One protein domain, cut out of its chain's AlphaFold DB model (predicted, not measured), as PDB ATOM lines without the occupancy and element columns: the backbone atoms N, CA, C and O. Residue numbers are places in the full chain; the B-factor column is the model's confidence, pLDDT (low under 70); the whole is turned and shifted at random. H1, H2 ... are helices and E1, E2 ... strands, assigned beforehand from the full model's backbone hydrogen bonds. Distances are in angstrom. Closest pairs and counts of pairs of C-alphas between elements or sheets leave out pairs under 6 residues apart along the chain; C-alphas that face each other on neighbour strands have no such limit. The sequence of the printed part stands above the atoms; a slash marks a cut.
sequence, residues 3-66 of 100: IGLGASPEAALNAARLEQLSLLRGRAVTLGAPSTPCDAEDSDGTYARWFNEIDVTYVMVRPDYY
ATOM      1  N   ILE A   3     136.290 110.774 165.859       95.12
ATOM      2  CA  ILE A   3     135.972 111.598 167.018       95.12
ATOM      3  C   ILE A   3     136.613 110.945 168.237       95.12
ATOM      4  O   ILE A   3     136.461 109.738 168.425       95.12
ATOM      5  N   GLY A   4     137.320 111.718 169.051       96.56
ATOM      6  CA  GLY A   4     137.856 111.268 170.334       96.56
ATOM      7  C   GLY A   4     137.300 112.116 171.467       96.56
ATOM      8  O   GLY A   4     137.279 113.338 171.347       96.56
ATOM      9  N   LEU A   5     136.836 111.488 172.548       96.56
ATOM     10  CA  LEU A   5     136.311 112.197 173.716       96.56
ATOM     11  C   LEU A   5     137.425 112.388 174.748       96.56
ATOM     12  O   LEU A   5     137.952 111.418 175.288       96.56
ATOM     13  N   GLY A   6     137.809 113.641 174.995       95.12
ATOM     14  CA  GLY A   6     138.903 114.011 175.896       95.12
ATOM     15  C   GLY A   6     140.292 113.560 175.427       95.12
ATOM     16  O   GLY A   6     141.274 113.764 176.138       95.12
ATOM     17  N   ALA A   7     140.395 112.956 174.241       95.50
ATOM     18  CA  ALA A   7     141.628 112.414 173.692       95.50
ATOM     19  C   ALA A   7     141.731 112.725 172.197       95.50
ATOM     20  O   ALA A   7     140.809 112.447 171.431       95.50
ATOM     21  N   SER A   8     142.874 113.269 171.770       94.50
ATOM     22  CA  SER A   8     143.094 113.652 170.373       94.50
ATOM     23  C   SER A   8     143.184 112.423 169.461       94.50
ATOM     24  O   SER A   8     144.059 111.572 169.672       94.50
ATOM     25  N   PRO A   9     142.339 112.315 168.415       94.25
ATOM     26  CA  PRO A   9     142.507 111.275 167.408       94.25
ATOM     27  C   PRO A   9     143.760 111.488 166.561       94.25
ATOM     28  O   PRO A   9     144.345 110.509 166.113       94.25
ATOM     29  N   GLU A  10     144.205 112.732 166.359       92.81
ATOM     30  CA  GLU A  10     145.441 113.029 165.623       92.81
ATOM     31  C   GLU A  10     146.682 112.521 166.354       92.81
ATOM     32  O   GLU A  10     147.589 111.980 165.731       92.81
ATOM     33  N   ALA A  11     146.705 112.615 167.685       92.06
ATOM     34  CA  ALA A  11     147.787 112.034 168.473       92.06
ATOM     35  C   ALA A  11     147.795 110.491 168.411       92.06
ATOM     36  O   ALA A  11     148.857 109.871 168.469       92.06
ATOM     37  N   ALA A  12     146.621 109.860 168.281       93.94
ATOM     38  CA  ALA A  12     146.477 108.401 168.227       93.94
ATOM     39  C   ALA A  12     146.710 107.812 166.817       93.94
ATOM     40  O   ALA A  12     147.229 106.697 166.659       93.94
ATOM     41  N   LEU A  13     146.317 108.547 165.776       88.75
ATOM     42  CA  LEU A  13     146.491 108.192 164.374       88.75
ATOM     43  C   LEU A  13     147.814 108.784 163.889       88.75
ATOM     44  O   LEU A  13     147.932 109.979 163.672       88.75
ATOM     45  N   ASN A  14     148.835 107.948 163.698       87.69
ATOM     46  CA  ASN A  14     150.096 108.410 163.110       87.69
ATOM     47  C   ASN A  14     149.896 109.101 161.740       87.69
ATOM     48  O   ASN A  14     148.859 108.949 161.090       87.69
ATOM     49  N   ALA A  15     150.930 109.799 161.261       89.44
ATOM     50  CA  ALA A  15     150.873 110.598 160.032       89.44
ATOM     51  C   ALA A  15     150.309 109.839 158.814       89.44
ATOM     52  O   ALA A  15     149.450 110.359 158.110       89.44
ATOM     53  N   ALA A  16     150.718 108.581 158.611       89.94
ATOM     54  CA  ALA A  16     150.228 107.761 157.501       89.94
ATOM     55  C   ALA A  16     148.708 107.507 157.569       89.94
ATOM     56  O   ALA A  16     148.019 107.546 156.552       89.94
ATOM     57  N   ARG A  17     148.157 107.278 158.768       90.00
ATOM     58  CA  ARG A  17     146.710 107.074 158.957       90.00
ATOM     59  C   ARG A  17     145.919 108.370 158.778       90.00
ATOM     60  O   ARG A  17     144.811 108.328 158.249       90.00
ATOM     61  N   LEU A  18     146.482 109.511 159.171       90.06
ATOM     62  CA  LEU A  18     145.878 110.823 158.917       90.06
ATOM     63  C   LEU A  18     145.860 111.169 157.424       90.06
ATOM     64  O   LEU A  18     144.871 111.718 156.932       90.06
ATOM     65  N   GLU A  19     146.898 110.787 156.681       89.56
ATOM     66  CA  GLU A  19     146.937 110.932 155.225       89.56
ATOM     67  C   GLU A  19     145.835 110.097 154.560       89.56
ATOM     68  O   GLU A  19     145.037 110.622 153.783       89.56
ATOM     69  N   GLN A  20     145.697 108.824 154.946       86.12
ATOM     70  CA  GLN A  20     144.615 107.959 154.462       86.12
ATOM     71  C   GLN A  20     143.225 108.515 154.799       86.12
ATOM     72  O   GLN A  20     142.330 108.515 153.954       86.12
ATOM     73  N   LEU A  21     143.040 109.024 156.018       85.88
ATOM     74  CA  LEU A  21     141.790 109.662 156.423       85.88
ATOM     75  C   LEU A  21     141.477 110.892 155.554       85.88
ATOM     76  O   LEU A  21     140.322 111.095 155.177       85.88
ATOM     77  N   SER A  22     142.498 111.670 155.193       83.62
ATOM     78  CA  SER A  22     142.368 112.851 154.333       83.62
ATOM     79  C   SER A  22     141.986 112.496 152.892       83.62
ATOM     80  O   SER A  22     141.197 113.220 152.285       83.62
ATOM     81  N   LEU A  23     142.452 111.357 152.360       80.94
ATOM     82  CA  LEU A  23     142.024 110.849 151.043       80.94
ATOM     83  C   LEU A  23     140.510 110.594 150.987       80.94
ATOM     84  O   LEU A  23     139.877 110.809 149.956       80.94
ATOM     85  N   LEU A  24     139.918 110.207 152.118       77.19
ATOM     86  CA  LEU A  24     138.472 110.023 152.275       77.19
ATOM     87  C   LEU A  24     137.733 111.330 152.599       77.19
ATOM     88  O   LEU A  24     136.567 111.293 152.999       77.19
ATOM     89  N   ARG A  25     138.415 112.482 152.506       78.12
ATOM     90  CA  ARG A  25     137.937 113.789 152.994       78.12
ATOM     91  C   ARG A  25     137.461 113.729 154.452       78.12
ATOM     92  O   ARG A  25     136.596 114.497 154.876       78.12
ATOM     93  N   GLY A  26     138.004 112.782 155.214       82.12
ATOM     94  CA  GLY A  26     137.735 112.613 156.626       82.12
ATOM     95  C   GLY A  26     138.440 113.683 157.450       82.12
ATOM     96  O   GLY A  26     139.390 114.321 157.008       82.12
ATOM     97  N   ARG A  27     137.956 113.869 158.676       87.75
ATOM     98  CA  ARG A  27     138.544 114.761 159.677       87.75
ATOM     99  C   ARG A  27     138.695 114.020 160.996       87.75
ATOM    100  O   ARG A  27     137.878 113.137 161.274       87.75
ATOM    101  N   ALA A  28     139.714 114.384 161.761       92.38
ATOM    102  CA  ALA A  28     139.880 114.029 163.163       92.38
ATOM    103  C   ALA A  28     139.366 115.194 164.022       92.38
ATOM    104  O   ALA A  28     139.614 116.345 163.683       92.38
ATOM    105  N   VAL A  29     138.599 114.900 165.072       93.75
ATOM    106  CA  VAL A  29     137.994 115.905 165.957       93.75
ATOM    107  C   VAL A  29     138.100 115.426 167.399       93.75
ATOM    108  O   VAL A  29     137.702 114.308 167.725       93.75
ATOM    109  N   THR A  30     138.610 116.283 168.269       96.81
ATOM    110  CA  THR A  30     138.625 116.089 169.716       96.81
ATOM    111  C   THR A  30     137.396 116.765 170.309       96.81
ATOM    112  O   THR A  30     137.252 117.982 170.205       96.81
ATOM    113  N   LEU A  31     136.517 115.984 170.934       96.19
ATOM    114  CA  LEU A  31     135.416 116.493 171.743       96.19
ATOM    115  C   LEU A  31     135.856 116.647 173.188       96.19
ATOM    116  O   LEU A  31     136.526 115.773 173.737       96.19
ATOM    117  N   GLY A  32     135.443 117.739 173.812       95.75
ATOM    118  CA  GLY A  32     135.722 118.010 175.213       95.75
ATOM    119  C   GLY A  32     134.507 118.568 175.938       95.75
ATOM    120  O   GLY A  32     133.527 118.987 175.323       95.75
ATOM    121  N   ALA A  33     134.573 118.572 177.267       93.62
ATOM    122  CA  ALA A  33     133.607 119.303 178.076       93.62
ATOM    123  C   ALA A  33     133.732 120.820 177.808       93.62
ATOM    124  O   ALA A  33     134.793 121.269 177.352       93.62
ATOM    125  N   PRO A  34     132.701 121.624 178.114       93.44
ATOM    126  CA  PRO A  34     132.779 123.074 177.971       93.44
ATOM    127  C   PRO A  34     134.032 123.660 178.625       93.44
ATOM    128  O   PRO A  34     134.412 123.254 179.725       93.44
ATOM    129  N   SER A  35     134.659 124.633 177.960       91.62
ATOM    130  CA  SER A  35     135.895 125.286 178.427       91.62
ATOM    131  C   SER A  35     137.132 124.377 178.538       91.62
ATOM    132  O   SER A  35     138.113 124.757 179.181       91.62
ATOM    133  N   THR A  36     137.129 123.196 177.912       90.75
ATOM    134  CA  THR A  36     138.344 122.379 177.766       90.75
ATOM    135  C   THR A  36     139.045 122.666 176.432       90.75
ATOM    136  O   THR A  36     138.389 123.057 175.469       90.75
ATOM    137  N   PRO A  37     140.379 122.504 176.333       91.56
ATOM    138  CA  PRO A  37     141.073 122.605 175.052       91.56
ATOM    139  C   PRO A  37     140.661 121.452 174.121       91.56
ATOM    140  O   PRO A  37     141.143 120.328 174.261       91.56
ATOM    141  N   CYS A  38     139.753 121.722 173.186       94.75
ATOM    142  CA  CYS A  38     139.229 120.747 172.230       94.75
ATOM    143  C   CYS A  38     138.765 121.422 170.928       94.75
ATOM    144  O   CYS A  38     138.606 122.641 170.876       94.75
ATOM    145  N   ASP A  39     138.521 120.625 169.886       94.44
ATOM    146  CA  ASP A  39     138.054 121.118 168.583       94.44
ATOM    147  C   ASP A  39     136.561 121.487 168.605       94.44
ATOM    148  O   ASP A  39     136.124 122.375 167.872       94.44
ATOM    149  N   ALA A  40     135.769 120.803 169.437       94.06
ATOM    150  CA  ALA A  40     134.354 121.091 169.643       94.06
ATOM    151  C   ALA A  40     133.892 120.696 171.054       94.06
ATOM    152  O   ALA A  40     134.334 119.692 171.615       94.06
ATOM    153  N   GLU A  41     132.983 121.491 171.617       96.38
ATOM    154  CA  GLU A  41     132.428 121.264 172.951       96.38
ATOM    155  C   GLU A  41     131.209 120.331 172.894       96.38
ATOM    156  O   GLU A  41     130.296 120.524 172.093       96.38
ATOM    157  N   ASP A  42     131.165 119.346 173.789       95.25
ATOM    158  CA  ASP A  42     129.968 118.555 174.081       95.25
ATOM    159  C   ASP A  42     129.129 119.268 175.150       95.25
ATOM    160  O   ASP A  42     129.162 118.922 176.333       95.25
ATOM    161  N   SER A  43     128.421 120.323 174.739       93.62
ATOM    162  CA  SER A  43     127.737 121.251 175.653       93.62
ATOM    163  C   SER A  43     126.704 120.587 176.570       93.62
ATOM    164  O   SER A  43     126.576 120.986 177.725       93.62
ATOM    165  N   ASP A  44     126.016 119.552 176.081       94.62
ATOM    166  CA  ASP A  44     124.959 118.848 176.820       94.62
ATOM    167  C   ASP A  44     125.430 117.509 177.420       94.62
ATOM    168  O   ASP A  44     124.628 116.754 177.976       94.62
ATOM    169  N   GLY A  45     126.719 117.166 177.285       95.25
ATOM    170  CA  GLY A  45     127.254 115.873 177.728       95.25
ATOM    171  C   GLY A  45     126.674 114.671 176.969       95.25
ATOM    172  O   GLY A  45     126.678 113.546 177.481       95.25
ATOM    173  N   THR A  46     126.119 114.897 175.776       95.69
ATOM    174  CA  THR A  46     125.434 113.867 174.986       95.69
ATOM    175  C   THR A  46     126.436 112.857 174.445       95.69
ATOM    176  O   THR A  46     126.219 111.648 174.564       95.69
ATOM    177  N   TYR A  47     127.560 113.333 173.904       95.62
ATOM    178  CA  TYR A  47     128.626 112.452 173.434       95.62
ATOM    179  C   TYR A  47     129.321 111.760 174.603       95.62
ATOM    180  O   TYR A  47     129.608 110.571 174.507       95.62
ATOM    181  N   ALA A  48     129.518 112.449 175.727       96.62
ATOM    182  CA  ALA A  48     130.085 111.862 176.932       96.62
ATOM    183  C   ALA A  48     129.249 110.691 177.455       96.62
ATOM    184  O   ALA A  48     129.788 109.614 177.707       96.62
ATOM    185  N   ARG A  49     127.925 110.862 177.565       97.19
ATOM    186  CA  ARG A  49     127.019 109.765 177.928       97.19
ATOM    187  C   ARG A  49     127.113 108.618 176.922       97.19
ATOM    188  O   ARG A  49     127.306 107.482 177.338       97.19
ATOM    189  N   TRP A  50     127.015 108.912 175.628       96.06
ATOM    190  CA  TRP A  50     127.024 107.882 174.592       96.06
ATOM    191  C   TRP A  50     128.335 107.079 174.558       96.06
ATOM    192  O   TRP A  50     128.288 105.854 174.517       96.06
ATOM    193  N   PHE A  51     129.497 107.737 174.642       96.81
ATOM    194  CA  PHE A  51     130.806 107.069 174.680       96.81
ATOM    195  C   PHE A  51     130.947 106.169 175.912       96.81
ATOM    196  O   PHE A  51     131.467 105.062 175.793       96.81
ATOM    197  N   ASN A  52     130.445 106.615 177.070       96.50
ATOM    198  CA  ASN A  52     130.434 105.812 178.293       96.50
ATOM    199  C   ASN A  52     129.505 104.594 178.178       96.50
ATOM    200  O   ASN A  52     129.838 103.527 178.680       96.50
ATOM    201  N   GLU A  53     128.349 104.729 177.522       97.88
ATOM    202  CA  GLU A  53     127.399 103.623 177.327       97.88
ATOM    203  C   GLU A  53     127.968 102.498 176.454       97.88
ATOM    204  O   GLU A  53     127.656 101.330 176.684       97.88
ATOM    205  N   ILE A  54     128.802 102.836 175.467       96.38
ATOM    206  CA  ILE A  54     129.437 101.860 174.567       96.38
ATOM    207  C   ILE A  54     130.872 101.491 174.976       96.38
ATOM    208  O   ILE A  54     131.499 100.694 174.283       96.38
ATOM    209  N   ASP A  55     131.372 102.055 176.079       96.38
ATOM    210  CA  ASP A  55     132.719 101.854 176.633       96.38
ATOM    211  C   ASP A  55     133.853 102.070 175.611       96.38
ATOM    212  O   ASP A  55     134.694 101.203 175.364       96.38
ATOM    213  N   VAL A  56     133.872 103.245 174.964       96.50
ATOM    214  CA  VAL A  56     134.923 103.605 173.993       96.50
ATOM    215  C   VAL A  56     135.487 105.005 174.214       96.50
ATOM    216  O   VAL A  56     134.823 105.901 174.723       96.50
ATOM    217  N   THR A  57     136.717 105.225 173.743       95.81
ATOM    218  CA  THR A  57     137.383 106.546 173.735       95.81
ATOM    219  C   THR A  57     137.346 107.228 172.369       95.81
ATOM    220  O   THR A  57     137.417 108.454 172.278       95.81
ATOM    221  N   TYR A  58     137.240 106.440 171.299       96.38
ATOM    222  CA  TYR A  58     137.249 106.919 169.923       96.38
ATOM    223  C   TYR A  58     136.123 106.262 169.140       96.38
ATOM    224  O   TYR A  58     135.910 105.055 169.244       96.38
ATOM    225  N   VAL A  59     135.466 107.038 168.286       93.31
ATOM    226  CA  VAL A  59     134.496 106.530 167.315       93.31
ATOM    227  C   VAL A  59     134.867 107.015 165.925       93.31
ATOM    228  O   VAL A  59     135.235 108.172 165.715       93.31
ATOM    229  N   MET A  60     134.759 106.129 164.942       88.94
ATOM    230  CA  MET A  60     134.840 106.507 163.539       88.94
ATOM    231  C   MET A  60     133.426 106.566 162.981       88.94
ATOM    232  O   MET A  60     132.783 105.541 162.775       88.94
ATOM    233  N   VAL A  61     132.950 107.779 162.723       84.50
ATOM    234  CA  VAL A  61     131.649 108.012 162.099       84.50
ATOM    235  C   VAL A  61     131.892 108.276 160.620       84.50
ATOM    236  O   VAL A  61     132.502 109.284 160.239       84.50
ATOM    237  N   ARG A  62     131.441 107.365 159.758       73.44
ATOM    238  CA  ARG A  62     131.283 107.681 158.338       73.44
ATOM    239  C   ARG A  62     129.931 108.386 158.217       73.44
ATOM    240  O   ARG A  62     128.935 107.752 158.541       73.44
ATOM    241  N   PRO A  63     129.857 109.660 157.796       60.50
ATOM    242  CA  PRO A  63     128.575 110.171 157.350       60.50
ATOM    243  C   PRO A  63     128.146 109.303 156.167       60.50
ATOM    244  O   PRO A  63     128.858 109.233 155.161       60.50
ATOM    245  N   ASP A  64     127.018 108.610 156.311       58.09
ATOM    246  CA  ASP A  64     126.272 108.145 155.152       58.09
ATOM    247  C   ASP A  64     126.059 109.378 154.266       58.09
ATOM    248  O   ASP A  64     125.659 110.446 154.728       58.09
ATOM    249  N   TYR A  65     126.530 109.275 153.033       56.75
ATOM    250  CA  TYR A  65     126.838 110.380 152.131       56.75
ATOM    251  C   TYR A  65     125.792 111.500 152.131       56.75
ATOM    252  O   TYR A  65     124.649 111.290 151.739       56.75
ATOM    253  N   TYR A  66     126.215 112.731 152.423       57.16
ATOM    254  CA  TYR A  66     125.476 113.918 151.994       57.16
ATOM    255  C   TYR A  66     125.919 114.290 150.575       57.16
ATOM    256  O   TYR A  66     126.778 115.147 150.370       57.16
TER     257      TYR A  66
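Overview. This is residues 3 to 66 of the 100 residues of an uncharacterized protein of Halomonas sp. KO116 (UniProt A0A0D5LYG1). A small three-stranded sheet, with E1 in the middle between E2 and E3, has helix H3 crossing one face and the short helix H1 on the opposite face, while H2 lies off the sheet beyond the end where E2 begins. A long loop, residues 33 to 45, folds back beside the E2 edge, and residues 61 to 66 lead away from E3. The printed part has 64 residues, with three named helices and three named strands in the order E1 H1 H2 E2 H3 E3; the class is mixed, helices and strands, and the mixed sheet runs E2 E1 E3. The whole is compact, with a radius of gyration of the C-alphas of 12.3 A and spans of 32 by 26 by 21 A.

Along the chain. In the sheet, E1 is residues 3 to 5, from C-alpha 3 at (135.972, 111.598, 167.018); E2 is residues 28 to 32, 13.4 A long; and E3 is residues 58 to 60, ending with C-alpha 60 at (134.840, 106.507, 163.539). H3 is residues 46 to 53, 10.7 A long, and H1 is residues 9 to 12. H2, residues 15 to 23, is the longest helix at 12.6 A and begins with C-alpha 15 at (150.873, 110.598, 160.032).

Arrangement. E1 is the inner strand. E2 and E1 are parallel at 25 degrees, with N 4 and O 29 at 2.9 A and N 31 and O 4 at 2.8 A, within hydrogen-bond range. E1 and E3 are antiparallel at 162 degrees, with N 3 and O 59 at 2.8 A. H3 is on the sheet at a height of 9.1 A, over E1, and runs across the strands at 79 degrees to E1 on the local plane; their closest C-alphas, of Leu 5 and Ala 48, are 7.0 A apart. H1 is on the opposite face at a height of 8.2 A, only just over none of the strands, with 2 C-alphas falling on E2 and 2 on E1. Its closest C-alpha pair with E2 is Pro 9 and Ala 28, 5.7 A. E1, H1, H2 and E2 form a strand-helix-strand unit, two parallel neighbour strands with helices between, and its crossover is right-handed. H2 is not on the sheet and is close to but not clearly touching H1, the closest C-alphas being those of Glu 10 and Leu 18, 7.1 A. H2 and H3 are apart. Residues 31 to 32 of E2 pair in parallel with residues 40 to 41. In H2 and H3 every O i to N i+4 pair is within hydrogen-bond range; H1 is too short for such a pair.

Size, cuts and confidence. The two C-alphas farthest apart, of Ala 16 and Asp 44, are 33.7 A apart. The printed part has no cut. The link from E2 to H3, 13 residues, is long, and the other links are tight. The mean pLDDT of the printed part is 89.9, and residues 63 to 66 are under 70.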